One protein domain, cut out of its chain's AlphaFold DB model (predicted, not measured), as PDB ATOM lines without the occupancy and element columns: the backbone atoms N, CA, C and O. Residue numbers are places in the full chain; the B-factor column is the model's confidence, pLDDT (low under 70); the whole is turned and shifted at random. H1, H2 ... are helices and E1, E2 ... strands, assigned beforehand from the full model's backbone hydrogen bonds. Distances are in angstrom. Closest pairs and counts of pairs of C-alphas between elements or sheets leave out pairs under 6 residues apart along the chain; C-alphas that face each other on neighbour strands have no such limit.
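What this domain is: This is residues 4 to 122 of the 490 residues of a protein of Rhizobium leguminosarum bv. trifolii WSM597 (UniProt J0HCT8). A small three-stranded sheet sits between H1 on one face and H5 on the other, making three layers; from there the backbone runs out through H2 to a loop, residues 24 to 38, and folds back through H3, H4 and H5 to H6 near the opposite end. The printed part has 119 residues, with six named helices followed by three named strands; the sheet's order is E1 E3 E2, mixed, and the class is mixed, helices and strands. The whole is loose, with a radius of gyration of the C-alphas of 17.7 A, and spans 58 by 31 by 24 A.

How they stand to each other: H1, residues 4 to 12, is on the sheet of E1, residues 93 to 98, E3, residues 116 to 121, and E2, residues 106 to 109, with its closest C-alphas, Ser 4 and Ala 94, 5.3 A apart. H2, residues 16 to 23, touches residues 55 to 59 of H4, residues 54 to 65, at a steep tilt of 43 degrees, opposite ways; the closest C-alphas, Glu 17 and Arg 55, are 7.2 A apart. H3, residues 39 to 47, is close to H4 but not clearly touching: the closest C-alphas, Val 45 and Ile 57, are 7.8 A apart. H5, residues 67 to 78, is on the opposite face from H1; its closest C-alpha pair with E1, Val 68 and Gly 96, is 5.2 A apart. H5 and H6, residues 81 to 87, form a helical hairpin and only just touch, with 3 pairs of C-alphas within 8 A, the closest Leu 76 and Arg 84 at 5.7 A. E1 and E3 are parallel, with N 96 and O 118 within hydrogen-bond range at 3.0 A; E2 and E3 are an antiparallel hairpin, with N 108 and O 117 at 2.8 A. Each O i to N i+4 pair is within range in H1, H3, H4 and H6, but 3 of 4 in H2 and 7 of 8 in H5.

Where its parts are: H1 begins at C-alpha 4 (29.257, 8.961, 21.611) and E3 ends at C-alpha 121 (35.008, 15.442, 35.476). H4 is 16.3 A long, H5 17.2 A, E1 15.5 A and E3 16.3 A.

The domain as a whole: The C-alphas of Asp 29 and Pro 82, the two farthest apart, are 59.2 A apart. The printed part has no cut; the link from H2 to H3 is long. Mean pLDDT of the printed part is 77.1; residues 13 to 37, 48, 63 to 66 and 111 to 114 are under 70.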
ATOM      1  N   SER A   4      30.230   9.396  20.603       84.88
ATOM      2  CA  SER A   4      29.257   8.961  21.611       84.88
ATOM      3  C   SER A   4      29.627   7.610  22.228       84.88
ATOM      4  O   SER A   4      29.587   7.450  23.447       84.88
ATOM      5  N   SER A   5      30.063   6.652  21.408       85.69
ATOM      6  CA  SER A   5      30.550   5.340  21.847       85.69
ATOM      7  C   SER A   5      31.807   5.469  22.698       85.69
ATOM      8  O   SER A   5      31.989   4.705  23.640       85.69
ATOM      9  N   TYR A   6      32.667   6.446  22.400       86.38
ATOM     10  CA  TYR A   6      33.840   6.737  23.217       86.38
ATOM     11  C   TYR A   6      33.463   7.254  24.607       86.38
ATOM     12  O   TYR A   6      33.987   6.751  25.600       86.38
ATOM     13  N   ILE A   7      32.519   8.194  24.706       84.00
ATOM     14  CA  ILE A   7      32.037   8.693  26.003       84.00
ATOM     15  C   ILE A   7      31.321   7.590  26.784       84.00
ATOM     16  O   ILE A   7      31.605   7.397  27.966       84.00
ATOM     17  N   ALA A   8      30.449   6.818  26.131       82.19
ATOM     18  CA  ALA A   8      29.786   5.671  26.750       82.19
ATOM     19  C   ALA A   8      30.809   4.643  27.259       82.19
ATOM     20  O   ALA A   8      30.720   4.179  28.398       82.19
ATOM     21  N   HIS A   9      31.835   4.348  26.453       81.94
ATOM     22  CA  HIS A   9      32.939   3.495  26.865       81.94
ATOM     23  C   HIS A   9      33.653   4.075  28.088       81.94
ATOM     24  O   HIS A   9      33.799   3.353  29.064       81.94
ATOM     25  N   ARG A  10      34.019   5.365  28.102       79.62
ATOM     26  CA  ARG A  10      34.675   6.025  29.249       79.62
ATOM     27  C   ARG A  10      33.828   5.991  30.527       79.62
ATOM     28  O   ARG A  10      34.374   5.704  31.586       79.62
ATOM     29  N   LYS A  11      32.510   6.192  30.431       77.06
ATOM     30  CA  LYS A  11      31.574   6.084  31.570       77.06
ATOM     31  C   LYS A  11      31.493   4.655  32.118       77.06
ATOM     32  O   LYS A  11      31.570   4.441  33.321       77.06
ATOM     33  N   SER A  12      31.394   3.667  31.229       70.00
ATOM     34  CA  SER A  12      31.307   2.244  31.598       70.00
ATOM     35  C   SER A  12      32.647   1.608  31.985       70.00
ATOM     36  O   SER A  12      32.676   0.571  32.644       70.00
ATOM     37  N   ALA A  13      33.761   2.215  31.569       60.56
ATOM     38  CA  ALA A  13      35.087   1.603  31.515       60.56
ATOM     39  C   ALA A  13      35.610   1.142  32.874       60.56
ATOM     40  O   ALA A  13      36.444   0.243  32.940       60.56
ATOM     41  N   LEU A  14      35.151   1.780  33.947       60.69
ATOM     42  CA  LEU A  14      35.571   1.469  35.303       60.69
ATOM     43  C   LEU A  14      34.730   0.333  35.930       60.69
ATOM     44  O   LEU A  14      35.123  -0.205  36.964       60.69
ATOM     45  N   GLY A  15      33.607  -0.065  35.311       59.25
ATOM     46  CA  GLY A  15      32.757  -1.169  35.780       59.25
ATOM     47  C   GLY A  15      32.222  -0.974  37.205       59.25
ATOM     48  O   GLY A  15      32.035  -1.943  37.936       59.25
ATOM     49  N   LEU A  16      32.047   0.282  37.635       60.94
ATOM     50  CA  LEU A  16      31.972   0.643  39.057       60.94
ATOM     51  C   LEU A  16      30.644   0.323  39.733       60.94
ATOM     52  O   LEU A  16      30.584   0.278  40.956       60.94
ATOM     53  N   GLU A  17      29.581   0.119  38.968       61.25
ATOM     54  CA  GLU A  17      28.224  -0.016  39.506       61.25
ATOM     55  C   GLU A  17      28.016  -1.362  40.215       61.25
ATOM     56  O   GLU A  17      27.468  -1.404  41.317       61.25
ATOM     57  N   ASP A  18      28.501  -2.452  39.609       57.72
ATOM     58  CA  ASP A  18      28.531  -3.785  40.228       57.72
ATOM     59  C   ASP A  18      29.550  -3.831  41.374       57.72
ATOM     60  O   ASP A  18      29.269  -4.313  42.471       57.72
ATOM     61  N   TRP A  19      30.701  -3.208  41.144       63.66
ATOM     62  CA  TRP A  19      31.822  -3.116  42.071       63.66
ATOM     63  C   TRP A  19      31.482  -2.369  43.380       63.66
ATOM     64  O   TRP A  19      31.823  -2.827  44.473       63.66
ATOM     65  N   PHE A  20      30.748  -1.252  43.302       67.38
ATOM     66  CA  PHE A  20      30.360  -0.428  44.454       67.38
ATOM     67  C   PHE A  20      29.466  -1.191  45.442       67.38
ATOM     68  O   PHE A  20      29.683  -1.142  46.654       67.38
ATOM     69  N   LEU A  21      28.480  -1.938  44.934       64.00
ATOM     70  CA  LEU A  21      27.537  -2.704  45.759       64.00
ATOM     71  C   LEU A  21      28.151  -3.981  46.362       64.00
ATOM     72  O   LEU A  21      27.577  -4.554  47.298       64.00
ATOM     73  N   GLU A  22      29.283  -4.443  45.828       63.53
ATOM     74  CA  GLU A  22      30.025  -5.614  46.307       63.53
ATOM     75  C   GLU A  22      31.084  -5.276  47.365       63.53
ATOM     76  O   GLU A  22      31.349  -6.101  48.241       63.53
ATOM     77  N   MET A  23      31.674  -4.075  47.314       62.62
ATOM     78  CA  MET A  23      32.754  -3.666  48.221       62.62
ATOM     79  C   MET A  23      32.294  -3.132  49.576       62.62
ATOM     80  O   MET A  23      33.063  -3.186  50.540       62.62
ATOM     81  N   ILE A  24      31.068  -2.624  49.667       62.94
ATOM     82  CA  ILE A  24      30.544  -2.086  50.921       62.94
ATOM     83  C   ILE A  24      30.259  -3.256  51.876       62.94
ATOM     84  O   ILE A  24      29.475  -4.146  51.526       62.94
ATOM     85  N   PRO A  25      30.910  -3.310  53.059       58.34
ATOM     86  CA  PRO A  25      30.787  -4.442  53.969       58.34
ATOM     87  C   PRO A  25      29.321  -4.742  54.301       58.34
ATOM     88  O   PRO A  25      28.600  -3.869  54.777       58.34
ATOM     89  N   LYS A  26      28.893  -5.993  54.078       58.28
ATOM     90  CA  LYS A  26      27.534  -6.463  54.413       58.28
ATOM     91  C   LYS A  26      27.280  -6.494  55.923       58.28
ATOM     92  O   LYS A  26      26.142  -6.336  56.351       58.28
ATOM     93  N   ASP A  27      28.351  -6.666  56.697       51.19
ATOM     94  CA  ASP A  27      28.310  -7.043  58.110       51.19
ATOM     95  C   ASP A  27      28.988  -5.990  58.997       51.19
ATOM     96  O   ASP A  27      29.919  -6.278  59.748       51.19
ATOM     97  N   GLY A  28      28.569  -4.731  58.883       47.97
ATOM     98  CA  GLY A  28      29.036  -3.676  59.776       47.97
ATOM     99  C   GLY A  28      27.879  -3.026  60.512       47.97
ATOM    100  O   GLY A  28      27.129  -2.280  59.894       47.97
ATOM    101  N   ASP A  29      27.825  -3.166  61.839       47.97
ATOM    102  CA  ASP A  29      26.926  -2.399  62.728       47.97
ATOM    103  C   ASP A  29      27.085  -0.861  62.588       47.97
ATOM    104  O   ASP A  29      26.341  -0.092  63.195       47.97
ATOM    105  N   LYS A  30      28.080  -0.396  61.814       53.59
ATOM    106  CA  LYS A  30      28.451   1.014  61.608       53.59
ATOM    107  C   LYS A  30      28.702   1.411  60.140       53.59
ATOM    108  O   LYS A  30      29.090   2.548  59.900       53.59
ATOM    109  N   GLY A  31      28.528   0.504  59.173       52.97
ATOM    110  CA  GLY A  31      28.701   0.800  57.740       52.97
ATOM    111  C   GLY A  31      27.398   1.259  57.075       52.97
ATOM    112  O   GLY A  31      26.310   0.954  57.561       52.97
ATOM    113  N   THR A  32      27.481   1.983  55.956       61.00
ATOM    114  CA  THR A  32      26.282   2.364  55.191       61.00
ATOM    115  C   THR A  32      25.797   1.168  54.368       61.00
ATOM    116  O   THR A  32      26.488   0.760  53.446       61.00
ATOM    117  N   ASP A  33      24.610   0.609  54.633       64.94
ATOM    118  CA  ASP A  33      24.039  -0.431  53.762       64.94
ATOM    119  C   ASP A  33      23.615   0.179  52.415       64.94
ATOM    120  O   ASP A  33      22.510   0.700  52.263       64.94
ATOM    121  N   ALA A  34      24.482   0.103  51.404       62.28
ATOM    122  CA  ALA A  34      24.192   0.611  50.061       62.28
ATOM    123  C   ALA A  34      23.037  -0.116  49.350       62.28
ATOM    124  O   ALA A  34      22.549   0.355  48.322       62.28
ATOM    125  N   ARG A  35      22.550  -1.238  49.897       66.56
ATOM    126  CA  ARG A  35      21.352  -1.937  49.410       66.56
ATOM    127  C   ARG A  35      20.072  -1.387  50.038       66.56
ATOM    128  O   ARG A  35      18.978  -1.754  49.608       66.56
ATOM    129  N   ARG A  36      20.175  -0.507  51.038       69.94
ATOM    130  CA  ARG A  36      19.038   0.123  51.715       69.94
ATOM    131  C   ARG A  36      19.231   1.629  51.806       69.94
ATOM    132  O   ARG A  36      19.926   2.149  52.670       69.94
ATOM    133  N   LEU A  37      18.520   2.355  50.948       67.50
ATOM    134  CA  LEU A  37      18.450   3.808  51.055       67.50
ATOM    135  C   LEU A  37      17.686   4.210  52.329       67.50
ATOM    136  O   LEU A  37      16.556   3.751  52.524       67.50
ATOM    137  N   PRO A  38      18.237   5.107  53.169       70.19
ATOM    138  CA  PRO A  38      17.505   5.702  54.278       70.19
ATOM    139  C   PRO A  38      16.154   6.282  53.822       70.19
ATOM    140  O   PRO A  38      16.093   6.893  52.749       70.19
ATOM    141  N   PRO A  39      15.078   6.203  54.633       75.00
ATOM    142  CA  PRO A  39      13.742   6.642  54.218       75.00
ATOM    143  C   PRO A  39      13.684   8.091  53.719       75.00
ATOM    144  O   PRO A  39      12.889   8.421  52.841       75.00
ATOM    145  N   PHE A  40      14.521   8.978  54.264       70.44
ATOM    146  CA  PHE A  40      14.583  10.360  53.797       70.44
ATOM    147  C   PHE A  40      15.174  10.470  52.384       70.44
ATOM    148  O   PHE A  40      14.577  11.162  51.564       70.44
ATOM    149  N   LEU A  41      16.264   9.754  52.070       71.44
ATOM    150  CA  LEU A  41      16.843   9.703  50.721       71.44
ATOM    151  C   LEU A  41      15.891   9.019  49.747       71.44
ATOM    152  O   LEU A  41      15.656   9.541  48.664       71.44
ATOM    153  N   GLN A  42      15.252   7.923  50.158       76.38
ATOM    154  CA  GLN A  42      14.271   7.229  49.327       76.38
ATOM    155  C   GLN A  42      13.105   8.147  48.927       76.38
ATOM    156  O   GLN A  42      12.662   8.111  47.778       76.38
ATOM    157  N   ARG A  43      12.634   9.013  49.840       75.75
ATOM    158  CA  ARG A  43      11.630  10.044  49.526       75.75
ATOM    159  C   ARG A  43      12.144  11.080  48.530       75.75
ATOM    160  O   ARG A  43      11.371  11.518  47.684       75.75
ATOM    161  N   GLN A  44      13.405  11.498  48.633       73.62
ATOM    162  CA  GLN A  44      13.992  12.447  47.685       73.62
ATOM    163  C   GLN A  44      14.150  11.826  46.289       73.62
ATOM    164  O   GLN A  44      13.685  12.408  45.315       73.62
ATOM    165  N   VAL A  45      14.677  10.602  46.203       78.31
ATOM    166  CA  VAL A  45      14.801   9.823  44.959       78.31
ATOM    167  C   VAL A  45      13.437   9.625  44.285       78.31
ATOM    168  O   VAL A  45      13.286   9.912  43.099       78.31
ATOM    169  N   HIS A  46      12.401   9.249  45.046       79.19
ATOM    170  CA  HIS A  46      11.039   9.126  44.511       79.19
ATOM    171  C   HIS A  46      10.496  10.445  43.952       79.19
ATOM    172  O   HIS A  46       9.789  10.434  42.947       79.19
ATOM    173  N   ARG A  47      10.808  11.582  44.589       73.06
ATOM    174  CA  ARG A  47      10.393  12.913  44.109       73.06
ATOM    175  C   ARG A  47      11.086  13.308  42.813       73.06
ATOM    176  O   ARG A  47      10.487  14.017  42.016       73.06
ATOM    177  N   LEU A  48      12.301  12.816  42.589       69.69
ATOM    178  CA  LEU A  48      12.998  12.957  41.315       69.69
ATOM    179  C   LEU A  48      12.388  12.071  40.213       69.69
ATOM    180  O   LEU A  48      12.746  12.225  39.051       69.69
ATOM    181  N   GLY A  49      11.445  11.178  40.538       77.25
ATOM    182  CA  GLY A  49      10.857  10.226  39.592       77.25
ATOM    183  C   GLY A  49      11.703   8.969  39.384       77.25
ATOM    184  O   GLY A  49      11.363   8.147  38.541       77.25
ATOM    185  N   ILE A  50      12.771   8.801  40.166       80.44
ATOM    186  CA  ILE A  50      13.671   7.651  40.100       80.44
ATOM    187  C   ILE A  50      13.067   6.503  40.914       80.44
ATOM    188  O   ILE A  50      12.631   6.694  42.055       80.44
ATOM    189  N   ARG A  51      13.021   5.303  40.330       81.88
ATOM    190  CA  ARG A  51      12.470   4.090  40.956       81.88
ATOM    191  C   ARG A  51      13.284   2.865  40.559       81.88
ATOM    192  O   ARG A  51      13.921   2.872  39.512       81.88
ATOM    193  N   GLY A  52      13.213   1.815  41.371       83.25
ATOM    194  CA  GLY A  52      13.840   0.529  41.082       83.25
ATOM    195  C   GLY A  52      14.559  -0.060  42.289       83.25
ATOM    196  O   GLY A  52      14.409   0.398  43.425       83.25
ATOM    197  N   THR A  53      15.343  -1.094  42.025       78.88
ATOM    198  CA  THR A  53      16.351  -1.643  42.930       78.88
ATOM    199  C   THR A  53      17.425  -0.588  43.249       78.88
ATOM    200  O   THR A  53      17.603   0.358  42.482       78.88
ATOM    201  N   PRO A  54      18.191  -0.718  44.351       72.19
ATOM    202  CA  PRO A  54      19.285   0.207  44.669       72.19
ATOM    203  C   PRO A  54      20.273   0.414  43.514       72.19
ATOM    204  O   PRO A  54      20.730   1.532  43.295       72.19
ATOM    205  N   ARG A  55      20.536  -0.644  42.734       71.88
ATOM    206  CA  ARG A  55      21.357  -0.591  41.521       71.88
ATOM    207  C   ARG A  55      20.731   0.296  40.445       71.88
ATOM    208  O   ARG A  55      21.389   1.203  39.954       71.88
ATOM    209  N   GLU A  56      19.464   0.065  40.110       77.19
ATOM    210  CA  GLU A  56      18.741   0.865  39.110       77.19
ATOM    211  C   GLU A  56      18.602   2.328  39.546       77.19
ATOM    212  O   GLU A  56      18.684   3.232  38.717       77.19
ATOM    213  N   ILE A  57      18.420   2.573  40.849       76.69
ATOM    214  CA  ILE A  57      18.398   3.920  41.421       76.69
ATOM    215  C   ILE A  57      19.767   4.588  41.263       76.69
ATOM    216  O   ILE A  57      19.823   5.740  40.839       76.69
ATOM    217  N   LEU A  58      20.860   3.890  41.588       73.50
ATOM    218  CA  LEU A  58      22.218   4.417  41.447       73.50
ATOM    219  C   LEU A  58      22.539   4.748  39.984       73.50
ATOM    220  O   LEU A  58      23.022   5.842  39.712       73.50
ATOM    221  N   GLN A  59      22.201   3.861  39.046       73.94
ATOM    222  CA  GLN A  59      22.383   4.094  37.608       73.94
ATOM    223  C   GLN A  59      21.610   5.327  37.126       73.94
ATOM    224  O   GLN A  59      22.178   6.199  36.474       73.94
ATOM    225  N   GLN A  60      20.334   5.450  37.504       75.69
ATOM    226  CA  GLN A  60      19.522   6.622  37.165       75.69
ATOM    227  C   GLN A  60      20.048   7.912  37.814       75.69
ATOM    228  O   GLN A  60      19.956   8.978  37.210       75.69
ATOM    229  N   LEU A  61      20.605   7.842  39.029       73.19
ATOM    230  CA  LEU A  61      21.245   8.991  39.675       73.19
ATOM    231  C   LEU A  61      22.525   9.400  38.940       73.19
ATOM    232  O   LEU A  61      22.673  10.575  38.636       73.19
ATOM    233  N   ILE A  62      23.409   8.457  38.599       70.44
ATOM    234  CA  ILE A  62      24.649   8.730  37.847       70.44
ATOM    235  C   ILE A  62      24.334   9.346  36.479       70.44
ATOM    236  O   ILE A  62      24.949  10.345  36.106       70.44
ATOM    237  N   GLN A  63      23.334   8.806  35.773       69.62
ATOM    238  CA  GLN A  63      22.848   9.362  34.506       69.62
ATOM    239  C   GLN A  63      22.308  10.784  34.671       69.62
ATOM    240  O   GLN A  63      22.539  11.625  33.818       69.62
ATOM    241  N   ARG A  64      21.637  11.096  35.782       68.00
ATOM    242  CA  ARG A  64      21.165  12.463  36.062       68.00
ATOM    243  C   ARG A  64      22.243  13.433  36.534       68.00
ATOM    244  O   ARG A  64      21.993  14.633  36.554       68.00
ATOM    245  N   ILE A  65      23.405  12.935  36.950       66.19
ATOM    246  CA  ILE A  65      24.574  13.765  37.273       66.19
ATOM    247  C   ILE A  65      25.395  14.050  35.995       66.19
ATOM    248  O   ILE A  65      26.292  14.892  36.005       66.19
ATOM    249  N   ASP A  66      25.066  13.422  34.861       66.94
ATOM    250  CA  ASP A  66      25.593  13.773  33.537       66.94
ATOM    251  C   ASP A  66      24.990  15.090  33.016       66.94
ATOM    252  O   ASP A  66      24.333  15.156  31.984       66.94
ATOM    253  N   VAL A  67      25.219  16.168  33.764       70.75
ATOM    254  CA  VAL A  67      24.669  17.503  33.497       70.75
ATOM    255  C   VAL A  67      25.242  18.161  32.246       70.75
ATOM    256  O   VAL A  67      24.783  19.227  31.851       70.75
ATOM    257  N   VAL A  68      26.288  17.578  31.658       81.75
ATOM    258  CA  VAL A  68      26.993  18.146  30.510       81.75
ATOM    259  C   VAL A  68      26.136  18.078  29.251       81.75
ATOM    260  O   VAL A  68      26.076  19.062  28.518       81.75
ATOM    261  N   ASP A  69      25.461  16.952  29.013       77.25
ATOM    262  CA  ASP A  69      24.601  16.785  27.835       77.25
ATOM    263  C   ASP A  69      23.365  17.695  27.923       77.25
ATOM    264  O   ASP A  69      23.039  18.415  26.974       77.25
ATOM    265  N   ASP A  70      22.753  17.769  29.111       77.50
ATOM    266  CA  ASP A  70      21.649  18.688  29.408       77.50
ATOM    267  C   ASP A  70      22.082  20.156  29.234       77.50
ATOM    268  O   ASP A  70      21.448  20.922  28.504       77.50
ATOM    269  N   ALA A  71      23.208  20.553  29.840       83.56
ATOM    270  CA  ALA A  71      23.714  21.920  29.746       83.56
ATOM    271  C   ALA A  71      24.079  22.304  28.307       83.56
ATOM    272  O   ALA A  71      23.802  23.432  27.888       83.56
ATOM    273  N   MET A  72      24.673  21.394  27.529       88.25
ATOM    274  CA  MET A  72      24.972  21.660  26.123       88.25
ATOM    275  C   MET A  72      23.715  21.746  25.271       88.25
ATOM    276  O   MET A  72      23.645  22.626  24.412       88.25
ATOM    277  N   SER A  73      22.711  20.908  25.524       85.00
ATOM    278  CA  SER A  73      21.416  20.997  24.844       85.00
ATOM    279  C   SER A  73      20.788  22.383  25.029       85.00
ATOM    280  O   SER A  73      20.417  23.026  24.047       85.00
ATOM    281  N   GLU A  74      20.787  22.904  26.258       84.38
ATOM    282  CA  GLU A  74      20.300  24.257  26.567       84.38
ATOM    283  C   GLU A  74      21.134  25.367  25.897       84.38
ATOM    284  O   GLU A  74      20.589  26.363  25.412       84.38
ATOM    285  N   LEU A  75      22.464  25.222  25.847       89.00
ATOM    286  CA  LEU A  75      23.344  26.192  25.184       89.00
ATOM    287  C   LEU A  75      23.128  26.205  23.659       89.00
ATOM    288  O   LEU A  75      23.101  27.274  23.042       89.00
ATOM    289  N   LEU A  76      22.927  25.038  23.039       90.44
ATOM    290  CA  LEU A  76      22.719  24.889  21.592       90.44
ATOM    291  C   LEU A  76      21.467  25.592  21.087       90.44
ATOM    292  O   LEU A  76      21.492  26.153  19.987       90.44
ATOM    293  N   GLU A  77      20.402  25.628  21.884       89.38
ATOM    294  CA  GLU A  77      19.185  26.377  21.553       89.38
ATOM    295  C   GLU A  77      19.450  27.880  21.383       89.38
ATOM    296  O   GLU A  77      18.774  28.545  20.590       89.38
ATOM    297  N   ARG A  78      20.479  28.399  22.062       89.44
ATOM    298  CA  ARG A  78      20.820  29.825  22.123       89.44
ATOM    299  C   ARG A  78      21.965  30.225  21.194       89.44
ATOM    300  O   ARG A  78      22.031  31.381  20.785       89.44
ATOM    301  N   PHE A  79      22.840  29.293  20.815       93.12
ATOM    302  CA  PHE A  79      23.904  29.576  19.847       93.12
ATOM    303  C   PHE A  79      23.342  29.978  18.472       93.12
ATOM    304  O   PHE A  79      22.343  29.397  18.022       93.12
ATOM    305  N   PRO A  80      23.998  30.912  17.754       93.81
ATOM    306  CA  PRO A  80      23.638  31.233  16.380       93.81
ATOM    307  C   PRO A  80      23.932  30.048  15.442       93.81
ATOM    308  O   PRO A  80      24.794  29.218  15.754       93.81
ATOM    309  N   PRO A  81      23.279  29.977  14.265       93.06
ATOM    310  CA  PRO A  81      23.352  28.813  13.381       93.06
ATOM    311  C   PRO A  81      24.770  28.324  13.030       93.06
ATOM    312  O   PRO A  81      24.974  27.110  13.082       93.06
ATOM    313  N   PRO A  82      25.765  29.193  12.741       92.75
ATOM    314  CA  PRO A  82      27.116  28.729  12.424       92.75
ATOM    315  C   PRO A  82      27.758  27.960  13.584       92.75
ATOM    316  O   PRO A  82      28.207  26.833  13.402       92.75
ATOM    317  N   LEU A  83      27.721  28.511  14.799       93.12
ATOM    318  CA  LEU A  83      28.298  27.851  15.973       93.12
ATOM    319  C   LEU A  83      27.488  26.641  16.408       93.12
ATOM    320  O   LEU A  83      28.065  25.610  16.738       93.12
ATOM    321  N   ARG A  84      26.156  26.733  16.334       92.81
ATOM    322  CA  ARG A  84      25.280  25.593  16.592       92.81
ATOM    323  C   ARG A  84      25.633  24.423  15.685       92.81
ATOM    324  O   ARG A  84      25.641  23.303  16.159       92.81
ATOM    325  N   SER A  85      25.934  24.662  14.407       90.88
ATOM    326  CA  SER A  85      26.301  23.587  13.478       90.88
ATOM    327  C   SER A  85      27.631  22.914  13.831       90.88
ATOM    328  O   SER A  85      27.721  21.696  13.733       90.88
ATOM    329  N   VAL A  86      28.619  23.686  14.300       91.88
ATOM    330  CA  VAL A  86      29.945  23.188  14.703       91.88
ATOM    331  C   VAL A  86      29.888  22.421  16.024       91.88
ATOM    332  O   VAL A  86      30.574  21.419  16.180       91.88
ATOM    333  N   LEU A  87      29.068  22.885  16.968       94.00
ATOM    334  CA  LEU A  87      28.985  22.352  18.331       94.00
ATOM    335  C   LEU A  87      27.835  21.351  18.526       94.00
ATOM    336  O   LEU A  87      27.610  20.865  19.631       94.00
ATOM    337  N   LYS A  88      27.059  21.043  17.483       91.94
ATOM    338  CA  LYS A  88      25.951  20.091  17.607       91.94
ATOM    339  C   LYS A  88      26.498  18.672  17.821       91.94
ATOM    340  O   LYS A  88      27.307  18.224  17.004       91.94
ATOM    341  N   PRO A  89      26.001  17.926  18.829       89.56
ATOM    342  CA  PRO A  89      26.319  16.518  18.988       89.56
ATOM    343  C   PRO A  89      26.054  15.733  17.700       89.56
ATOM    344  O   PRO A  89      25.014  15.890  17.049       89.56
ATOM    345  N   SER A  90      27.013  14.899  17.318       88.69
ATOM    346  CA  SER A  90      26.987  14.075  16.112       88.69
ATOM    347  C   SER A  90      27.866  12.836  16.304       88.69
ATOM    348  O   SER A  90      28.459  12.637  17.361       88.69
ATOM    349  N   SER A  91      28.017  12.006  15.270       85.69
ATOM    350  CA  SER A  91      29.011  10.922  15.292       85.69
ATOM    351  C   SER A  91      30.449  11.429  15.481       85.69
ATOM    352  O   SER A  91      31.314  10.673  15.925       85.69
ATOM    353  N   GLU A  92      30.709  12.697  15.152       89.25
ATOM    354  CA  GLU A  92      32.027  13.332  15.217       89.25
ATOM    355  C   GLU A  92      32.208  14.238  16.436       89.25
ATOM    356  O   GLU A  92      33.317  14.691  16.682       89.25
ATOM    357  N   LEU A  93      31.162  14.504  17.219       91.25
ATOM    358  CA  LEU A  93      31.265  15.348  18.405       91.25
ATOM    359  C   LEU A  93      30.319  14.860  19.489       91.25
ATOM    360  O   LEU A  93      29.112  14.776  19.270       91.25
ATOM    361  N   ALA A  94      30.860  14.572  20.664       91.44
ATOM    362  CA  ALA A  94      30.068  14.201  21.825       91.44
ATOM    363  C   ALA A  94      30.537  14.942  23.076       91.44
ATOM    364  O   ALA A  94      31.689  15.370  23.177       91.44
ATOM    365  N   TYR A  95      29.628  15.050  24.037       91.19
ATOM    366  CA  TYR A  95      29.834  15.712  25.315       91.19
ATOM    367  C   TYR A  95      29.479  14.744  26.441       91.19
ATOM    368  O   TYR A  95      28.601  13.895  26.279       91.19
ATOM    369  N   GLY A  96      30.161  14.831  27.579       88.69
ATOM    370  CA  GLY A  96      29.743  14.051  28.736       88.69
ATOM    371  C   GLY A  96      30.590  14.243  29.978       88.69
ATOM    372  O   GLY A  96      31.753  14.641  29.919       88.69
ATOM    373  N   THR A  97      29.991  13.896  31.113       86.06
ATOM    374  CA  THR A  97      30.688  13.807  32.391       86.06
ATOM    375  C   THR A  97      31.380  12.445  32.530       86.06
ATOM    376  O   THR A  97      30.769  11.404  32.286       86.06
ATOM    377  N   VAL A  98      32.656  12.425  32.916       84.75
ATOM    378  CA  VAL A  98      33.452  11.199  33.137       84.75
ATOM    379  C   VAL A  98      34.245  11.288  34.443       84.75
ATOM    380  O   VAL A  98      34.342  12.350  35.047       84.75
ATOM    381  N   ASN A  99      34.817  10.184  34.921       78.81
ATOM    382  CA  ASN A  99      35.564  10.180  36.187       78.81
ATOM    383  C   ASN A  99      37.010  10.677  36.024       78.81
ATOM    384  O   ASN A  99      37.603  11.182  36.964       78.81
ATOM    385  N   ASP A 100      37.593  10.528  34.840       74.38
ATOM    386  CA  ASP A 100      39.030  10.662  34.576       74.38
ATOM    387  C   ASP A 100      39.380  11.872  33.687       74.38
ATOM    388  O   ASP A 100      40.354  11.837  32.941       74.38
ATOM    389  N   ALA A 101      38.579  12.941  33.749       82.75
ATOM    390  CA  ALA A 101      38.872  14.219  33.093       82.75
ATOM    391  C   ALA A 101      39.571  15.210  34.045       82.75
ATOM    392  O   ALA A 101      39.520  15.072  35.270       82.75
ATOM    393  N   ASN A 102      40.210  16.238  33.479       82.75
ATOM    394  CA  ASN A 102      40.838  17.318  34.245       82.75
ATOM    395  C   ASN A 102      39.804  18.240  34.907       82.75
ATOM    396  O   ASN A 102      38.629  18.244  34.537       82.75
ATOM    397  N   PHE A 103      40.251  19.068  35.867       84.50
ATOM    398  CA  PHE A 103      39.349  20.012  36.539       84.50
ATOM    399  C   PHE A 103      38.676  20.970  35.548       84.50
ATOM    400  O   PHE A 103      37.451  21.082  35.564       84.50
ATOM    401  N   ASN A 104      39.480  21.588  34.675       82.75
ATOM    402  CA  ASN A 104      39.038  22.560  33.670       82.75
ATOM    403  C   ASN A 104      38.144  21.950  32.576       82.75
ATOM    404  O   ASN A 104      37.428  22.685  31.908       82.75
ATOM    405  N   GLY A 105      38.133  20.622  32.461       87.62
ATOM    406  CA  GLY A 105      37.638  19.915  31.291       87.62
ATOM    407  C   GLY A 105      38.783  19.397  30.424       87.62
ATOM    408  O   GLY A 105      39.964  19.615  30.708       87.62
ATOM    409  N   GLU A 106      38.437  18.593  29.425       88.56
ATOM    410  CA  GLU A 106      39.358  18.223  28.358       88.56
ATOM    411  C   GLU A 106      38.615  17.957  27.043       88.56
ATOM    412  O   GLU A 106      37.602  17.250  27.020       88.56
ATOM    413  N   VAL A 107      39.175  18.422  25.922       89.25
ATOM    414  CA  VAL A 107      38.791  17.937  24.589       89.25
ATOM    415  C   VAL A 107      39.762  16.864  24.095       89.25
ATOM    416  O   VAL A 107      40.972  17.075  23.983       89.25
ATOM    417  N   LYS A 108      39.234  15.687  23.745       87.56
ATOM    418  CA  LYS A 108      40.002  14.561  23.187       87.56
ATOM    419  C   LYS A 108      39.630  14.290  21.741       87.56
ATOM    420  O   LYS A 108      38.457  14.282  21.382       87.56
ATOM    421  N   ARG A 109      40.632  13.946  20.932       86.88
ATOM    422  CA  ARG A 109      40.414  13.312  19.625       86.88
ATOM    423  C   ARG A 109      40.111  11.825  19.810       86.88
ATOM    424  O   ARG A 109      40.854  11.121  20.493       86.88
ATOM    425  N   VAL A 110      39.051  11.352  19.169       84.50
ATOM    426  CA  VAL A 110      38.624   9.948  19.146       84.50
ATOM    427  C   VAL A 110      39.267   9.238  17.938       84.50
ATOM    428  O   VAL A 110      39.555   9.854  16.912       84.50
ATOM    429  N   TYR A 111      39.582   7.943  18.086       65.00
ATOM    430  CA  TYR A 111      40.405   7.155  17.150       65.00
ATOM    431  C   TYR A 111      39.918   7.246  15.685       65.00
ATOM    432  O   TYR A 111      38.720   7.161  15.435       65.00
ATOM    433  N   GLN A 112      40.858   7.354  14.732       60.28
ATOM    434  CA  GLN A 112      40.673   7.734  13.309       60.28
ATOM    435  C   GLN A 112      40.409   9.230  13.026       60.28
ATOM    436  O   GLN A 112      40.108   9.603  11.898       60.28
ATOM    437  N   GLY A 113      40.654  10.111  13.998       56.62
ATOM    438  CA  GLY A 113      41.127  11.478  13.732       56.62
ATOM    439  C   GLY A 113      40.076  12.541  13.405       56.62
ATOM    440  O   GLY A 113      40.436  13.719  13.415       56.62
ATOM    441  N   THR A 114      38.813  12.170  13.178       67.62
ATOM    442  CA  THR A 114      37.723  13.132  12.916       67.62
ATOM    443  C   THR A 114      36.853  13.413  14.139       67.62
ATOM    444  O   THR A 114      36.427  14.546  14.324       67.62
ATOM    445  N   GLY A 115      36.636  12.420  15.007       84.38
ATOM    446  CA  GLY A 115      35.780  12.572  16.183       84.38
ATOM    447  C   GLY A 115      36.431  13.358  17.325       84.38
ATOM    448  O   GLY A 115      37.614  13.177  17.619       84.38
ATOM    449  N   LEU A 116      35.642  14.177  18.012       90.56
ATOM    450  CA  LEU A 116      35.991  14.953  19.196       90.56
ATOM    451  C   LEU A 116      35.073  14.578  20.364       90.56
ATOM    452  O   LEU A 116      33.879  14.342  20.191       90.56
ATOM    453  N   ALA A 117      35.629  14.540  21.568       90.62
ATOM    454  CA  ALA A 117      34.876  14.344  22.798       90.62
ATOM    455  C   ALA A 117      35.241  15.439  23.799       90.62
ATOM    456  O   ALA A 117      36.415  15.578  24.138       90.62
ATOM    457  N   VAL A 118      34.242  16.189  24.262       92.25
ATOM    458  CA  VAL A 118      34.369  17.151  25.362       92.25
ATOM    459  C   VAL A 118      34.003  16.446  26.657       92.25
ATOM    460  O   VAL A 118      32.904  15.901  26.789       92.25
ATOM    461  N   LEU A 119      34.933  16.440  27.603       89.88
ATOM    462  CA  LEU A 119      34.832  15.676  28.835       89.88
ATOM    463  C   LEU A 119      34.962  16.613  30.035       89.88
ATOM    464  O   LEU A 119      35.954  17.325  30.159       89.88
ATOM    465  N   ILE A 120      33.991  16.576  30.944       88.69
ATOM    466  CA  ILE A 120      34.069  17.257  32.246       88.69
ATOM    467  C   ILE A 120      34.127  16.200  33.344       88.69
ATOM    468  O   ILE A 120      33.478  15.160  33.238       88.69
ATOM    469  N   SER A 121      34.900  16.435  34.406       86.12
ATOM    470  CA  SER A 121      35.008  15.442  35.476       86.12
ATOM    471  C   SER A 121      33.829  15.506  36.463       86.12
ATOM    472  O   SER A 121      33.381  16.597  36.833       86.12
ATOM    473  N   TYR A 122      33.348  14.351  36.947       83.00
ATOM    474  CA  TYR A 122      32.384  14.297  38.063       83.00
ATOM    475  C   TYR A 122      32.925  15.019  39.302       83.00
ATOM    476  O   TYR A 122      32.192  15.738  39.984       83.00
TER     477      TYR A 122